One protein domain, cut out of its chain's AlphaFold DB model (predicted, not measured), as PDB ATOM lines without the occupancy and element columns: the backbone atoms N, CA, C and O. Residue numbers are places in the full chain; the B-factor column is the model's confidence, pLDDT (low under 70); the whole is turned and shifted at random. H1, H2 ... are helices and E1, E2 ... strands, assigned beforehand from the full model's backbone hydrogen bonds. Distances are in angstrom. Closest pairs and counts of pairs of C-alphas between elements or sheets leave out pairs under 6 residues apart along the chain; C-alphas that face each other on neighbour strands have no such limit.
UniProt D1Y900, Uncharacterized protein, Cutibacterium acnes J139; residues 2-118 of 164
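This is residues 2 to 118 of the 164 residues of an uncharacterized protein of Cutibacterium acnes J139 (UniProt D1Y900). What shape is this? There is little regular structure: long loops and a small ribbon, E1 beside E2, make the body, and an arm holds H2, with residues 55 to 60 sticking out. What is in it? The printed part has 117 residues, 36 in named elements, in order H1, E1, H2, H3, H4, E2; the class is mixed. How big? It is loose, radius of gyration of the C-alphas 17.2 A, spanning 51 by 35 by 25 A.

How do the helices stand? H1, residues 14 to 17, touches no helix. H2, residues 60 to 70, and H3, residues 73 to 81, are close but not clearly touching, closest C-alphas Trp 69 and Ala 75, 6.8 A, at a steep tilt of 62 degrees. In both, every O i to N i+4 pair is within hydrogen-bond range; H1 and H4, residues 104 to 107, are too short for one. Which strands pair? E1, residues 43 to 46, and E2, residues 112 to 115, are parallel at 31 degrees, N 44 and O 112 within hydrogen-bond range at 3.0 A; with H2, H3 and H4 between them in the chain they form a strand-helix-strand unit.

Where does H1 begin? C-alpha 14 is at (174.843, 197.934, 205.004). How long is H2? It measures 15.4 A.

Is anything cut? The printed part has no cut. Where is confidence low? Residue 116 is under 70.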
ATOM      1  N   VAL A   2     185.976 185.314 200.614       79.00
ATOM      2  CA  VAL A   2     184.629 185.680 201.081       79.00
ATOM      3  C   VAL A   2     184.615 185.608 202.620       79.00
ATOM      4  O   VAL A   2     185.447 184.895 203.177       79.00
ATOM      5  N   ASP A   3     183.762 186.387 203.291       81.06
ATOM      6  CA  ASP A   3     183.517 186.345 204.749       81.06
ATOM      7  C   ASP A   3     184.748 186.519 205.666       81.06
ATOM      8  O   ASP A   3     184.981 185.753 206.598       81.06
ATOM      9  N   LYS A   4     185.561 187.558 205.431       86.94
ATOM     10  CA  LYS A   4     186.730 187.861 206.286       86.94
ATOM     11  C   LYS A   4     186.408 188.581 207.600       86.94
ATOM     12  O   LYS A   4     187.291 188.691 208.448       86.94
ATOM     13  N   ALA A   5     185.206 189.128 207.739       88.81
ATOM     14  CA  ALA A   5     184.799 189.925 208.888       88.81
ATOM     15  C   ALA A   5     183.554 189.310 209.524       88.81
ATOM     16  O   ALA A   5     182.560 189.084 208.841       88.81
ATOM     17  N   LEU A   6     183.625 189.055 210.832       88.19
ATOM     18  CA  LEU A   6     182.489 188.566 211.615       88.19
ATOM     19  C   LEU A   6     181.598 189.713 212.117       88.19
ATOM     20  O   LEU A   6     180.400 189.529 212.299       88.19
ATOM     21  N   PHE A   7     182.182 190.894 212.332       89.81
ATOM     22  CA  PHE A   7     181.490 192.081 212.827       89.81
ATOM     23  C   PHE A   7     181.769 193.275 211.915       89.81
ATOM     24  O   PHE A   7     182.898 193.465 211.462       89.81
ATOM     25  N   CYS A   8     180.743 194.092 211.692       90.38
ATOM     26  CA  CYS A   8     180.811 195.338 210.938       90.38
ATOM     27  C   CYS A   8     180.074 196.414 211.753       90.38
ATOM     28  O   CYS A   8     178.861 196.292 211.926       90.38
ATOM     29  N   PRO A   9     180.778 197.399 212.347       89.19
ATOM     30  CA  PRO A   9     180.134 198.476 213.089       89.19
ATOM     31  C   PRO A   9     179.460 199.435 212.104       89.19
ATOM     32  O   PRO A   9     180.077 200.391 211.642       89.19
ATOM     33  N   ASP A  10     178.205 199.149 211.773       89.81
ATOM     34  CA  ASP A  10     177.427 199.900 210.791       89.81
ATOM     35  C   ASP A  10     175.923 199.850 211.112       89.81
ATOM     36  O   ASP A  10     175.482 199.128 212.016       89.81
ATOM     37  N   GLY A  11     175.130 200.643 210.396       89.06
ATOM     38  CA  GLY A  11     173.674 200.607 210.460       89.06
ATOM     39  C   GLY A  11     173.056 199.550 209.546       89.06
ATOM     40  O   GLY A  11     173.727 198.856 208.788       89.06
ATOM     41  N   SER A  12     171.727 199.449 209.582       89.06
ATOM     42  CA  SER A  12     170.980 198.460 208.792       89.06
ATOM     43  C   SER A  12     171.079 198.662 207.271       89.06
ATOM     44  O   SER A  12     170.802 197.729 206.517       89.06
ATOM     45  N   TRP A  13     171.499 199.845 206.803       90.25
ATOM     46  CA  TRP A  13     171.688 200.149 205.376       90.25
ATOM     47  C   TRP A  13     172.785 199.303 204.717       90.25
ATOM     48  O   TRP A  13     172.702 199.056 203.510       90.25
ATOM     49  N   VAL A  14     173.739 198.776 205.498       91.94
ATOM     50  CA  VAL A  14     174.843 197.934 205.004       91.94
ATOM     51  C   VAL A  14     174.347 196.735 204.193       91.94
ATOM     52  O   VAL A  14     174.955 196.356 203.195       91.94
ATOM     53  N   ALA A  15     173.193 196.162 204.553       90.38
ATOM     54  CA  ALA A  15     172.614 195.045 203.816       90.38
ATOM     55  C   ALA A  15     172.237 195.417 202.374       90.38
ATOM     56  O   ALA A  15     172.417 194.606 201.460       90.38
ATOM     57  N   GLY A  16     171.743 196.641 202.171       89.25
ATOM     58  CA  GLY A  16     171.432 197.185 200.852       89.25
ATOM     59  C   GLY A  16     172.691 197.552 200.070       89.25
ATOM     60  O   GLY A  16     172.798 197.214 198.891       89.25
ATOM     61  N   GLU A  17     173.666 198.184 200.724       90.69
ATOM     62  CA  GLU A  17     174.945 198.569 200.106       90.69
ATOM     63  C   GLU A  17     175.765 197.351 199.672       90.69
ATOM     64  O   GLU A  17     176.370 197.336 198.600       90.69
ATOM     65  N   MET A  18     175.733 196.288 200.473       90.75
ATOM     66  CA  MET A  18     176.460 195.051 200.219       90.75
ATOM     67  C   MET A  18     175.618 193.996 199.498       90.75
ATOM     68  O   MET A  18     176.008 192.827 199.498       90.75
ATOM     69  N   LYS A  19     174.467 194.344 198.904       89.31
ATOM     70  CA  LYS A  19     173.557 193.365 198.273       89.31
ATOM     71  C   LYS A  19     174.227 192.517 197.182       89.31
ATOM     72  O   LYS A  19     173.890 191.350 197.030       89.31
ATOM     73  N   ASP A  20     175.193 193.099 196.469       90.75
ATOM     74  CA  ASP A  20     175.939 192.441 195.387       90.75
ATOM     75  C   ASP A  20     177.314 191.920 195.853       90.75
ATOM     76  O   ASP A  20     178.098 191.407 195.053       90.75
ATOM     77  N   ALA A  21     177.641 192.062 197.145       90.31
ATOM     78  CA  ALA A  21     178.896 191.564 197.692       90.31
ATOM     79  C   ALA A  21     178.895 190.025 197.718       90.31
ATOM     80  O   ALA A  21     177.867 189.413 198.022       90.31
ATOM     81  N   PRO A  22     180.037 189.371 197.439       90.12
ATOM     82  CA  PRO A  22     180.133 187.921 197.517       90.12
ATOM     83  C   PRO A  22     179.973 187.459 198.969       90.12
ATOM     84  O   PRO A  22     180.583 188.031 199.872       90.12
ATOM     85  N   ARG A  23     179.173 186.410 199.179       89.94
ATOM     86  CA  ARG A  23     178.822 185.848 200.492       89.94
ATOM     87  C   ARG A  23     178.802 184.325 200.405       89.94
ATOM     88  O   ARG A  23     178.463 183.785 199.348       89.94
ATOM     89  N   SER A  24     179.157 183.628 201.481       91.69
ATOM     90  CA  SER A  24     178.987 182.172 201.508       91.69
ATOM     91  C   SER A  24     177.511 181.787 201.538       91.69
ATOM     92  O   SER A  24     176.645 182.551 201.972       91.69
ATOM     93  N   ALA A  25     177.214 180.569 201.088       90.81
ATOM     94  CA  ALA A  25     175.876 180.007 201.210       90.81
ATOM     95  C   ALA A  25     175.435 179.989 202.685       90.81
ATOM     96  O   ALA A  25     176.187 179.558 203.556       90.81
ATOM     97  N   GLY A  26     174.211 180.453 202.951       89.38
ATOM     98  CA  GLY A  26     173.662 180.536 204.307       89.38
ATOM     99  C   GLY A  26     174.071 181.781 205.098       89.38
ATOM    100  O   GLY A  26     173.716 181.877 206.270       89.38
ATOM    101  N   PHE A  27     174.780 182.735 204.487       91.19
ATOM    102  CA  PHE A  27     175.022 184.037 205.105       91.19
ATOM    103  C   PHE A  27     173.699 184.717 205.487       91.19
ATOM    104  O   PHE A  27     172.766 184.769 204.683       91.19
ATOM    105  N   ALA A  28     173.648 185.280 206.693       89.44
ATOM    106  CA  ALA A  28     172.523 186.062 207.183       89.44
ATOM    107  C   ALA A  28     173.029 187.258 207.989       89.44
ATOM    108  O   ALA A  28     173.956 187.132 208.792       89.44
ATOM    109  N   TRP A  29     172.393 188.411 207.797       91.25
ATOM    110  CA  TRP A  29     172.639 189.576 208.634       91.25
ATOM    111  C   TRP A  29     171.997 189.427 210.010       91.25
ATOM    112  O   TRP A  29     170.967 188.775 210.180       91.25
ATOM    113  N   GLY A  30     172.587 190.111 210.982       90.25
ATOM    114  CA  GLY A  30     172.012 190.324 212.300       90.25
ATOM    115  C   GLY A  30     172.572 191.600 212.913       90.25
ATOM    116  O   GLY A  30     173.649 192.059 212.531       90.25
ATOM    117  N   LEU A  31     171.838 192.172 213.868       91.50
ATOM    118  CA  LEU A  31     172.325 193.262 214.711       91.50
ATOM    119  C   LEU A  31     172.575 192.732 216.115       91.50
ATOM    120  O   LEU A  31     171.784 191.957 216.646       91.50
ATOM    121  N   THR A  32     173.650 193.192 216.739       90.12
ATOM    122  CA  THR A  32     173.882 192.987 218.166       90.12
ATOM    123  C   THR A  32     174.328 194.292 218.806       90.12
ATOM    124  O   THR A  32     174.739 195.233 218.124       90.12
ATOM    125  N   THR A  33     174.208 194.367 220.126       89.75
ATOM    126  CA  THR A  33     174.666 195.516 220.909       89.75
ATOM    127  C   THR A  33     176.173 195.684 220.800       89.75
ATOM    128  O   THR A  33     176.897 194.704 220.607       89.75
ATOM    129  N   VAL A  34     176.662 196.907 221.015       87.00
ATOM    130  CA  VAL A  34     178.108 197.109 221.168       87.00
ATOM    131  C   VAL A  34     178.636 196.223 222.307       87.00
ATOM    132  O   VAL A  34     177.913 196.003 223.288       87.00
ATOM    133  N   PRO A  35     179.866 195.687 222.200       86.75
ATOM    134  CA  PRO A  35     180.449 194.883 223.264       86.75
ATOM    135  C   PRO A  35     180.446 195.643 224.591       86.75
ATOM    136  O   PRO A  35     180.871 196.795 224.663       86.75
ATOM    137  N   ALA A  36     179.973 194.979 225.642       86.81
ATOM    138  CA  ALA A  36     179.891 195.536 226.981       86.81
ATOM    139  C   ALA A  36     180.786 194.743 227.933       86.81
ATOM    140  O   ALA A  36     180.847 193.516 227.867       86.81
ATOM    141  N   MET A  37     181.450 195.442 228.855       88.94
ATOM    142  CA  MET A  37     182.266 194.797 229.895       88.94
ATOM    143  C   MET A  37     181.407 194.058 230.930       88.94
ATOM    144  O   MET A  37     181.894 193.158 231.610       88.94
ATOM    145  N   LYS A  38     180.135 194.449 231.055       88.12
ATOM    146  CA  LYS A  38     179.153 193.862 231.965       88.12
ATOM    147  C   LYS A  38     177.869 193.538 231.212       88.12
ATOM    148  O   LYS A  38     177.498 194.240 230.273       88.12
ATOM    149  N   LYS A  39     177.172 192.485 231.637       81.75
ATOM    150  CA  LYS A  39     175.983 191.965 230.942       81.75
ATOM    151  C   LYS A  39     174.805 192.950 230.964       81.75
ATOM    152  O   LYS A  39     173.971 192.928 230.070       81.75
ATOM    153  N   GLU A  40     174.739 193.799 231.977       83.56
ATOM    154  CA  GLU A  40     173.707 194.813 232.197       83.56
ATOM    155  C   GLU A  40     173.926 196.120 231.408       83.56
ATOM    156  O   GLU A  40     173.029 196.968 231.344       83.56
ATOM    157  N   ASP A  41     175.091 196.285 230.778       86.25
ATOM    158  CA  ASP A  41     175.482 197.492 230.034       86.25
ATOM    159  C   ASP A  41     175.367 197.280 228.522       86.25
ATOM    160  O   ASP A  41     176.204 197.699 227.725       86.25
ATOM    161  N   ARG A  42     174.300 196.599 228.111       88.06
ATOM    162  CA  ARG A  42     173.991 196.353 226.704       88.06
ATOM    163  C   ARG A  42     173.333 197.577 226.090       88.06
ATOM    164  O   ARG A  42     172.154 197.850 226.326       88.06
ATOM    165  N   HIS A  43     174.112 198.295 225.291       88.38
ATOM    166  CA  HIS A  43     173.673 199.499 224.606       88.38
ATOM    167  C   HIS A  43     173.535 199.274 223.103       88.38
ATOM    168  O   HIS A  43     174.381 198.642 222.465       88.38
ATOM    169  N   LEU A  44     172.476 199.841 222.536       89.00
ATOM    170  CA  LEU A  44     172.307 199.962 221.096       89.00
ATOM    171  C   LEU A  44     172.179 201.434 220.736       89.00
ATOM    172  O   LEU A  44     171.331 202.141 221.276       89.00
ATOM    173  N   THR A  45     173.010 201.889 219.808       85.94
ATOM    174  CA  THR A  45     172.876 203.232 219.253       85.94
ATOM    175  C   THR A  45     171.853 203.189 218.129       85.94
ATOM    176  O   THR A  45     172.043 202.489 217.139       85.94
ATOM    177  N   SER A  46     170.770 203.939 218.287       84.44
ATOM    178  CA  SER A  46     169.754 204.132 217.255       84.44
ATOM    179  C   SER A  46     169.955 205.470 216.567       84.44
ATOM    180  O   SER A  46     170.272 206.476 217.209       84.44
ATOM    181  N   PHE A  47     169.709 205.491 215.264       84.38
ATOM    182  CA  PHE A  47     169.611 206.716 214.488       84.38
ATOM    183  C   PHE A  47     168.180 206.862 213.976       84.38
ATOM    184  O   PHE A  47     167.587 205.893 213.505       84.38
ATOM    185  N   ILE A  48     167.614 208.061 214.105       84.88
ATOM    186  CA  ILE A  48     166.278 208.376 213.595       84.88
ATOM    187  C   ILE A  48     166.429 209.503 212.588       84.88
ATOM    188  O   ILE A  48     166.800 210.625 212.942       84.88
ATOM    189  N   GLU A  49     166.103 209.195 211.338       86.75
ATOM    190  CA  GLU A  49     166.062 210.191 210.280       86.75
ATOM    191  C   GLU A  49     165.016 211.260 210.587       86.75
ATOM    192  O   GLU A  49     163.914 210.985 211.068       86.75
ATOM    193  N   SER A  50     165.373 212.509 210.309       86.31
ATOM    194  CA  SER A  50     164.532 213.663 210.613       86.31
ATOM    195  C   SER A  50     164.081 214.358 209.338       86.31
ATOM    196  O   SER A  50     164.862 214.579 208.419       86.31
ATOM    197  N   VAL A  51     162.815 214.776 209.313       91.88
ATOM    198  CA  VAL A  51     162.244 215.629 208.265       91.88
ATOM    199  C   VAL A  51     161.764 216.937 208.890       91.88
ATOM    200  O   VAL A  51     161.077 216.934 209.912       91.88
ATOM    201  N   TRP A  52     162.122 218.074 208.293       93.25
ATOM    202  CA  TRP A  52     161.776 219.397 208.818       93.25
ATOM    203  C   TRP A  52     161.260 220.338 207.731       93.25
ATOM    204  O   TRP A  52     161.527 220.178 206.542       93.25
ATOM    205  N   ILE A  53     160.517 221.360 208.161       96.50
ATOM    206  CA  ILE A  53     160.010 222.422 207.292       96.50
ATOM    207  C   ILE A  53     160.846 223.678 207.546       96.50
ATOM    208  O   ILE A  53     160.797 224.212 208.658       96.50
ATOM    209  N   PRO A  54     161.577 224.197 206.545       94.62
ATOM    210  CA  PRO A  54     162.288 225.461 206.683       94.62
ATOM    211  C   PRO A  54     161.342 226.606 207.064       94.62
ATOM    212  O   PRO A  54     160.241 226.737 206.519       94.62
ATOM    213  N   SER A  55     161.783 227.492 207.957       94.06
ATOM    214  CA  SER A  55     160.978 228.638 208.404       94.06
ATOM    215  C   SER A  55     160.603 229.590 207.258       94.06
ATOM    216  O   SER A  55     159.544 230.210 207.316       94.06
ATOM    217  N   GLY A  56     161.412 229.659 206.197       96.12
ATOM    218  CA  GLY A  56     161.148 230.438 204.980       96.12
ATOM    219  C   GLY A  56     160.335 229.715 203.898       96.12
ATOM    220  O   GLY A  56     160.166 230.259 202.809       96.12
ATOM    221  N   ALA A  57     159.847 228.492 204.139       96.75
ATOM    222  CA  ALA A  57     159.122 227.734 203.120       96.75
ATOM    223  C   ALA A  57     157.814 228.434 202.711       96.75
ATOM    224  O   ALA A  57     157.023 228.833 203.566       96.75
ATOM    225  N   LYS A  58     157.558 228.526 201.398       97.06
ATOM    226  CA  LYS A  58     156.332 229.133 200.844       97.06
ATOM    227  C   LYS A  58     155.081 228.284 201.122       97.06
ATOM    228  O   LYS A  58     154.037 228.819 201.460       97.06
ATOM    229  N   ASN A  59     155.209 226.954 201.065       96.88
ATOM    230  CA  ASN A  59     154.086 226.005 201.129       96.88
ATOM    231  C   ASN A  59     154.052 225.201 202.444       96.88
ATOM    232  O   ASN A  59     154.022 223.969 202.433       96.88
ATOM    233  N   LYS A  60     154.075 225.878 203.601       97.50
ATOM    234  CA  LYS A  60     154.167 225.209 204.919       97.50
ATOM    235  C   LYS A  60     153.005 224.258 205.209       97.50
ATOM    236  O   LYS A  60     153.226 223.212 205.806       97.50
ATOM    237  N   ALA A  61     151.781 224.611 204.812       97.12
ATOM    238  CA  ALA A  61     150.599 223.784 205.071       97.12
ATOM    239  C   ALA A  61     150.671 222.436 204.330       97.12
ATOM    240  O   ALA A  61     150.508 221.377 204.941       97.12
ATOM    241  N   SER A  62     151.012 222.462 203.040       97.62
ATOM    242  CA  SER A  62     151.202 221.247 202.241       97.62
ATOM    243  C   SER A  62     152.379 220.418 202.751       97.62
ATOM    244  O   SER A  62     152.260 219.202 202.862       97.62
ATOM    245  N   ALA A  63     153.482 221.061 203.148       97.81
ATOM    246  CA  ALA A  63     154.626 220.365 203.735       97.81
ATOM    247  C   ALA A  63     154.264 219.645 205.048       97.81
ATOM    248  O   ALA A  63     154.651 218.497 205.238       97.81
ATOM    249  N   LYS A  64     153.459 220.266 205.928       97.50
ATOM    250  CA  LYS A  64     152.941 219.602 207.142       97.50
ATOM    251  C   LYS A  64     152.082 218.387 206.804       97.50
ATOM    252  O   LYS A  64     152.226 217.349 207.438       97.50
ATOM    253  N   THR A  65     151.221 218.516 205.797       97.75
ATOM    254  CA  THR A  65     150.364 217.415 205.329       97.75
ATOM    255  C   THR A  65     151.203 216.256 204.797       97.75
ATOM    256  O   THR A  65     150.941 215.104 205.130       97.75
ATOM    257  N   PHE A  66     152.253 216.553 204.030       97.31
ATOM    258  CA  PHE A  66     153.181 215.542 203.535       97.31
ATOM    259  C   PHE A  66     153.939 214.846 204.671       97.31
ATOM    260  O   PHE A  66     153.982 213.622 204.701       97.31
ATOM    261  N   ILE A  67     154.470 215.601 205.641       96.50
ATOM    262  CA  ILE A  67     155.140 215.006 206.806       96.50
ATOM    263  C   ILE A  67     154.177 214.105 207.578       96.50
ATOM    264  O   ILE A  67     154.557 212.994 207.916       96.50
ATOM    265  N   ALA A  68     152.929 214.521 207.806       96.00
ATOM    266  CA  ALA A  68     151.931 213.661 208.443       96.00
ATOM    267  C   ALA A  68     151.665 212.382 207.626       96.00
ATOM    268  O   ALA A  68     151.567 211.295 208.189       96.00
ATOM    269  N   TRP A  69     151.604 212.497 206.295       96.94
ATOM    270  CA  TRP A  69     151.426 211.353 205.405       96.94
ATOM    271  C   TRP A  69     152.582 210.344 205.477       96.94
ATOM    272  O   TRP A  69     152.315 209.145 205.375       96.94
ATOM    273  N   LEU A  70     153.828 210.781 205.713       95.75
ATOM    274  CA  LEU A  70     154.971 209.869 205.890       95.75
ATOM    275  C   LEU A  70     154.747 208.855 207.024       95.75
ATOM    276  O   LEU A  70     155.256 207.744 206.948       95.75
ATOM    277  N   TYR A  71     153.941 209.193 208.033       94.75
ATOM    278  CA  TYR A  71     153.616 208.308 209.159       94.75
ATOM    279  C   TYR A  71     152.339 207.478 208.941       94.75
ATOM    280  O   TYR A  71     151.873 206.809 209.861       94.75
ATOM    281  N   SER A  72     151.751 207.513 207.743       95.56
ATOM    282  CA  SER A  72     150.613 206.656 207.396       95.56
ATOM    283  C   SER A  72     151.042 205.199 207.189       95.56
ATOM    284  O   SER A  72     152.195 204.919 206.855       95.56
ATOM    285  N   ASP A  73     150.093 204.266 207.289       95.25
ATOM    286  CA  ASP A  73     150.339 202.849 206.978       95.25
ATOM    287  C   ASP A  73     150.827 202.656 205.537       95.25
ATOM    288  O   ASP A  73     151.714 201.846 205.276       95.25
ATOM    289  N   LYS A  74     150.292 203.447 204.595       95.44
ATOM    290  CA  LYS A  74     150.696 203.397 203.186       95.44
ATOM    291  C   LYS A  74     152.158 203.798 203.003       95.44
ATOM    292  O   LYS A  74     152.880 203.132 202.272       95.44
ATOM    293  N   ALA A  75     152.585 204.891 203.630       95.69
ATOM    294  CA  ALA A  75     153.978 205.310 203.565       95.69
ATOM    295  C   ALA A  75     154.884 204.305 204.292       95.69
ATOM    296  O   ALA A  75     155.905 203.914 203.742       95.69
ATOM    297  N   THR A  76     154.466 203.813 205.462       95.38
ATOM    298  CA  THR A  76     155.193 202.786 206.226       95.38
ATOM    299  C   THR A  76     155.454 201.527 205.393       95.38
ATOM    300  O   THR A  76     156.586 201.060 205.341       95.38
ATOM    301  N   ASP A  77     154.449 201.025 204.668       95.00
ATOM    302  CA  ASP A  77     154.598 199.882 203.754       95.00
ATOM    303  C   ASP A  77     155.564 200.172 202.588       95.00
ATOM    304  O   ASP A  77     156.368 199.317 202.211       95.00
ATOM    305  N   LEU A  78     155.538 201.391 202.034       95.69
ATOM    306  CA  LEU A  78     156.486 201.802 200.992       95.69
ATOM    307  C   LEU A  78     157.931 201.828 201.508       95.69
ATOM    308  O   LEU A  78     158.823 201.323 200.828       95.69
ATOM    309  N   PHE A  79     158.162 202.375 202.704       94.81
ATOM    310  CA  PHE A  79     159.485 202.381 203.330       94.81
ATOM    311  C   PHE A  79     159.961 200.962 203.654       94.81
ATOM    312  O   PHE A  79     161.102 200.623 203.342       94.81
ATOM    313  N   ALA A  80     159.080 200.102 204.171       93.69
ATOM    314  CA  ALA A  80     159.432 198.727 204.501       93.69
ATOM    315  C   ALA A  80     159.910 197.936 203.267       93.69
ATOM    316  O   ALA A  80     160.925 197.239 203.326       93.69
ATOM    317  N   LYS A  81     159.244 198.125 202.118       92.31
ATOM    318  CA  LYS A  81     159.648 197.556 200.816       92.31
ATOM    319  C   LYS A  81     160.971 198.112 200.293       92.31
ATOM    320  O   LYS A  81     161.660 197.421 199.549       92.31
ATOM    321  N   ALA A  82     161.324 199.334 200.680       91.38
ATOM    322  CA  ALA A  82     162.621 199.939 200.395       91.38
ATOM    323  C   ALA A  82     163.710 199.542 201.415       91.38
ATOM    324  O   ALA A  82     164.841 200.003 201.295       91.38
ATOM    325  N   GLY A  83     163.395 198.696 202.404       89.50
ATOM    326  CA  GLY A  83     164.340 198.269 203.439       89.50
ATOM    327  C   GLY A  83     164.527 199.274 204.580       89.50
ATOM    328  O   GLY A  83     165.522 199.196 205.292       89.50
ATOM    329  N   ALA A  84     163.596 200.209 204.773       90.94
ATOM    330  CA  ALA A  84     163.640 201.198 205.847       90.94
ATOM    331  C   ALA A  84     162.471 201.015 206.824       90.94
ATOM    332  O   ALA A  84     161.312 200.920 206.421       90.94
ATOM    333  N   ALA A  85     162.771 201.004 208.124       92.88
ATOM    334  CA  ALA A  85     161.750 200.981 209.165       92.88
ATOM    335  C   ALA A  85     161.315 202.402 209.529       92.88
ATOM    336  O   ALA A  85     162.150 203.266 209.804       92.88
ATOM    337  N   MET A  86     160.005 202.634 209.591       93.62
ATOM    338  CA  MET A  86     159.470 203.903 210.090       93.62
ATOM    339  C   MET A  86     159.403 203.909 211.624       93.62
ATOM    340  O   MET A  86     159.155 202.868 212.228       93.62
ATOM    341  N   PRO A  87     159.548 205.064 212.293       89.19
ATOM    342  CA  PRO A  87     159.391 205.171 213.744       89.19
ATOM    343  C   PRO A  87     157.903 205.188 214.145       89.19
ATOM    344  O   PRO A  87     157.388 206.151 214.715       89.19
ATOM    345  N   THR A  88     157.185 204.114 213.819       88.38
ATOM    346  CA  THR A  88     155.778 203.875 214.165       88.38
ATOM    347  C   THR A  88     155.640 202.525 214.870       88.38
ATOM    348  O   THR A  88     156.522 201.674 214.789       88.38
ATOM    349  N   LYS A  89     154.505 202.282 215.542       85.75
ATOM    350  CA  LYS A  89     154.240 200.993 216.217       85.75
ATOM    351  C   LYS A  89     154.290 199.788 215.270       85.75
ATOM    352  O   LYS A  89     154.513 198.671 215.714       85.75
ATOM    353  N   THR A  90     154.036 200.013 213.985       88.69
ATOM    354  CA  THR A  90     153.997 198.997 212.926       88.69
ATOM    355  C   THR A  90     155.180 199.122 211.967       88.69
ATOM    356  O   THR A  90     155.201 198.445 210.946       88.69
ATOM    357  N   GLY A  91     156.168 199.960 212.282       89.88
ATOM    358  CA  GLY A  91     157.218 200.367 211.353       89.88
ATOM    359  C   GLY A  91     158.178 199.271 210.910       89.88
ATOM    360  O   GLY A  91     158.821 199.410 209.875       89.88
ATOM    361  N   THR A  92     158.254 198.174 211.665       91.12
ATOM    362  CA  THR A  92     159.040 196.980 211.327       91.12
ATOM    363  C   THR A  92     158.231 195.929 210.561       91.12
ATOM    364  O   THR A  92     158.785 194.945 210.066       91.12
ATOM    365  N   LYS A  93     156.911 196.111 210.433       90.81
ATOM    366  CA  LYS A  93     156.039 195.170 209.732       90.81
ATOM    367  C   LYS A  93     156.304 195.239 208.230       90.81
ATOM    368  O   LYS A  93     156.235 196.304 207.630       90.81
ATOM    369  N   GLY A  94     156.526 194.079 207.616       90.56
ATOM    370  CA  GLY A  94     156.722 193.976 206.168       90.56
ATOM    371  C   GLY A  94     158.122 194.366 205.693       90.56
ATOM    372  O   GLY A  94     158.322 194.485 204.485       90.56
ATOM    373  N   LEU A  95     159.084 194.546 206.608       92.88
ATOM    374  CA  LEU A  95     160.490 194.687 206.238       92.88
ATOM    375  C   LEU A  95     160.955 193.476 205.427       92.88
ATOM    376  O   LEU A  95     160.556 192.337 205.687       92.88
ATOM    377  N   LEU A  96     161.839 193.734 204.465       90.94
ATOM    378  CA  LEU A  96     162.506 192.683 203.704       90.94
ATOM    379  C   LEU A  96     163.234 191.722 204.654       90.94
ATOM    380  O   LEU A  96     163.826 192.154 205.643       90.94
ATOM    381  N   ALA A  97     163.237 190.428 204.322       89.56
ATOM    382  CA  ALA A  97     163.876 189.386 205.135       89.56
ATOM    383  C   ALA A  97     165.368 189.656 205.400       89.56
ATOM    384  O   ALA A  97     165.892 189.259 206.432       89.56
ATOM    385  N   GLU A  98     166.023 190.372 204.489       88.94
ATOM    386  CA  GLU A  98     167.419 190.793 204.597       88.94
ATOM    387  C   GLU A  98     167.658 191.822 205.722       88.94
ATOM    388  O   GLU A  98     168.739 191.885 206.295       88.94
ATOM    389  N   VAL A  99     166.645 192.638 206.034       90.56
ATOM    390  CA  VAL A  99     166.747 193.794 206.937       90.56
ATOM    391  C   VAL A  99     166.009 193.561 208.257       90.56
ATOM    392  O   VAL A  99     166.430 194.062 209.299       90.56
ATOM    393  N   ALA A 100     164.923 192.785 208.244       90.44
ATOM    394  CA  ALA A 100     164.132 192.477 209.436       90.44
ATOM    395  C   ALA A 100     164.966 191.958 210.634       90.44
ATOM    396  O   ALA A 100     164.705 192.413 211.752       90.44
ATOM    397  N   PRO A 101     166.002 191.106 210.453       91.12
ATOM    398  CA  PRO A 101     166.857 190.646 211.548       91.12
ATOM    399  C   PRO A 101     167.599 191.759 212.296       91.12
ATOM    400  O   PRO A 101     167.953 191.577 213.457       91.12
ATOM    401  N   PHE A 102     167.822 192.930 211.687       92.31
ATOM    402  CA  PHE A 102     168.453 194.041 212.403       92.31
ATOM    403  C   PHE A 102     167.557 194.636 213.495       92.31
ATOM    404  O   PHE A 102     168.052 195.304 214.399       92.31
ATOM    405  N   TYR A 103     166.243 194.410 213.431       90.69
ATOM    406  CA  TYR A 103     165.289 195.020 214.355       90.69
ATOM    407  C   TYR A 103     164.887 194.099 215.512       90.69
ATOM    408  O   TYR A 103     164.326 194.581 216.490       90.69
ATOM    409  N   THR A 104     165.228 192.808 215.467       88.62
ATOM    410  CA  THR A 104     164.876 191.855 216.537       88.62
ATOM    411  C   THR A 104     165.610 192.144 217.844       88.62
ATOM    412  O   THR A 104     165.088 191.859 218.916       88.62
ATOM    413  N   VAL A 105     166.806 192.743 217.775       88.44
ATOM    414  CA  VAL A 105     167.594 193.104 218.965       88.44
ATOM    415  C   VAL A 105     166.848 194.091 219.870       88.44
ATOM    416  O   VAL A 105     167.051 194.078 221.079       88.44
ATOM    417  N   TYR A 106     165.956 194.921 219.312       87.44
ATOM    418  CA  TYR A 106     165.189 195.914 220.071       87.44
ATOM    419  C   TYR A 106     164.191 195.287 221.050       87.44
ATOM    420  O   TYR A 106     163.832 195.931 222.035       87.44
ATOM    421  N   ASP A 107     163.785 194.041 220.807       86.81
ATOM    422  CA  ASP A 107     162.863 193.297 221.666       86.81
ATOM    423  C   ASP A 107     163.591 192.564 222.810       86.81
ATOM    424  O   ASP A 107     162.959 191.933 223.662       86.81
ATOM    425  N   GLU A 108     164.927 192.625 222.858       87.88
ATOM    426  CA  GLU A 108     165.702 191.911 223.864       87.88
ATOM    427  C   GLU A 108     165.574 192.539 225.268       87.88
ATOM    428  O   GLU A 108     165.780 193.746 225.447       87.88
ATOM    429  N   PRO A 109     165.305 191.730 226.315       85.38
ATOM    430  CA  PRO A 109     165.181 192.233 227.677       85.38
ATOM    431  C   PRO A 109     166.444 192.945 228.166       85.38
ATOM    432  O   PRO A 109     167.561 192.441 228.037       85.38
ATOM    433  N   GLY A 110     166.255 194.099 228.806       84.00
ATOM    434  CA  GLY A 110     167.348 194.871 229.400       84.00
ATOM    435  C   GLY A 110     168.188 195.663 228.395       84.00
ATOM    436  O   GLY A 110     169.181 196.266 228.804       84.00
ATOM    437  N   LEU A 111     167.798 195.700 227.115       87.44
ATOM    438  CA  LEU A 111     168.431 196.572 226.136       87.44
ATOM    439  C   LEU A 111     168.231 198.047 226.508       87.44
ATOM    440  O   LEU A 111     167.112 198.508 226.737       87.44
ATOM    441  N   LYS A 112     169.322 198.814 226.479       88.00
ATOM    442  CA  LYS A 112     169.291 200.275 226.570       88.00
ATOM    443  C   LYS A 112     169.525 200.862 225.180       88.00
ATOM    444  O   LYS A 112     170.659 200.907 224.705       88.00
ATOM    445  N   SER A 113     168.456 201.305 224.525       85.44
ATOM    446  CA  SER A 113     168.574 202.035 223.262       85.44
ATOM    447  C   SER A 113     168.873 203.514 223.517       85.44
ATOM    448  O   SER A 113     168.184 204.169 224.302       85.44
ATOM    449  N   THR A 114     169.894 204.039 222.845       83.25
ATOM    450  CA  THR A 114     170.309 205.442 222.922       83.25
ATOM    451  C   THR A 114     170.206 206.065 221.538       83.25
ATOM    452  O   THR A 114     170.780 205.544 220.585       83.25
ATOM    453  N   ILE A 115     169.525 207.204 221.412       78.88
ATOM    454  CA  ILE A 115     169.541 207.971 220.162       78.88
ATOM    455  C   ILE A 115     170.869 208.728 220.088       78.88
ATOM    456  O   ILE A 115     171.168 209.552 220.955       78.88
ATOM    457  N   GLY A 116     171.680 208.419 219.079       69.56
ATOM    458  CA  GLY A 116     172.997 209.026 218.905       69.56
ATOM    459  C   GLY A 116     172.896 210.488 218.468       69.56
ATOM    460  O   GLY A 116     172.308 210.789 217.433       69.56
ATOM    461  N   GLY A 117     173.494 211.407 219.228       71.69
ATOM    462  CA  GLY A 117     173.616 212.806 218.822       71.69
ATOM    463  C   GLY A 117     174.112 213.727 219.933       71.69
ATOM    464  O   GLY A 117     173.799 213.541 221.106       71.69
ATOM    465  N   PHE A 118     174.874 214.756 219.559       72.62
ATOM    466  CA  PHE A 118     175.196 215.849 220.473       72.62
ATOM    467  C   PHE A 118     174.013 216.811 220.568       72.62
ATOM    468  O   PHE A 118     173.394 217.152 219.559       72.62
TER     469      PHE A 118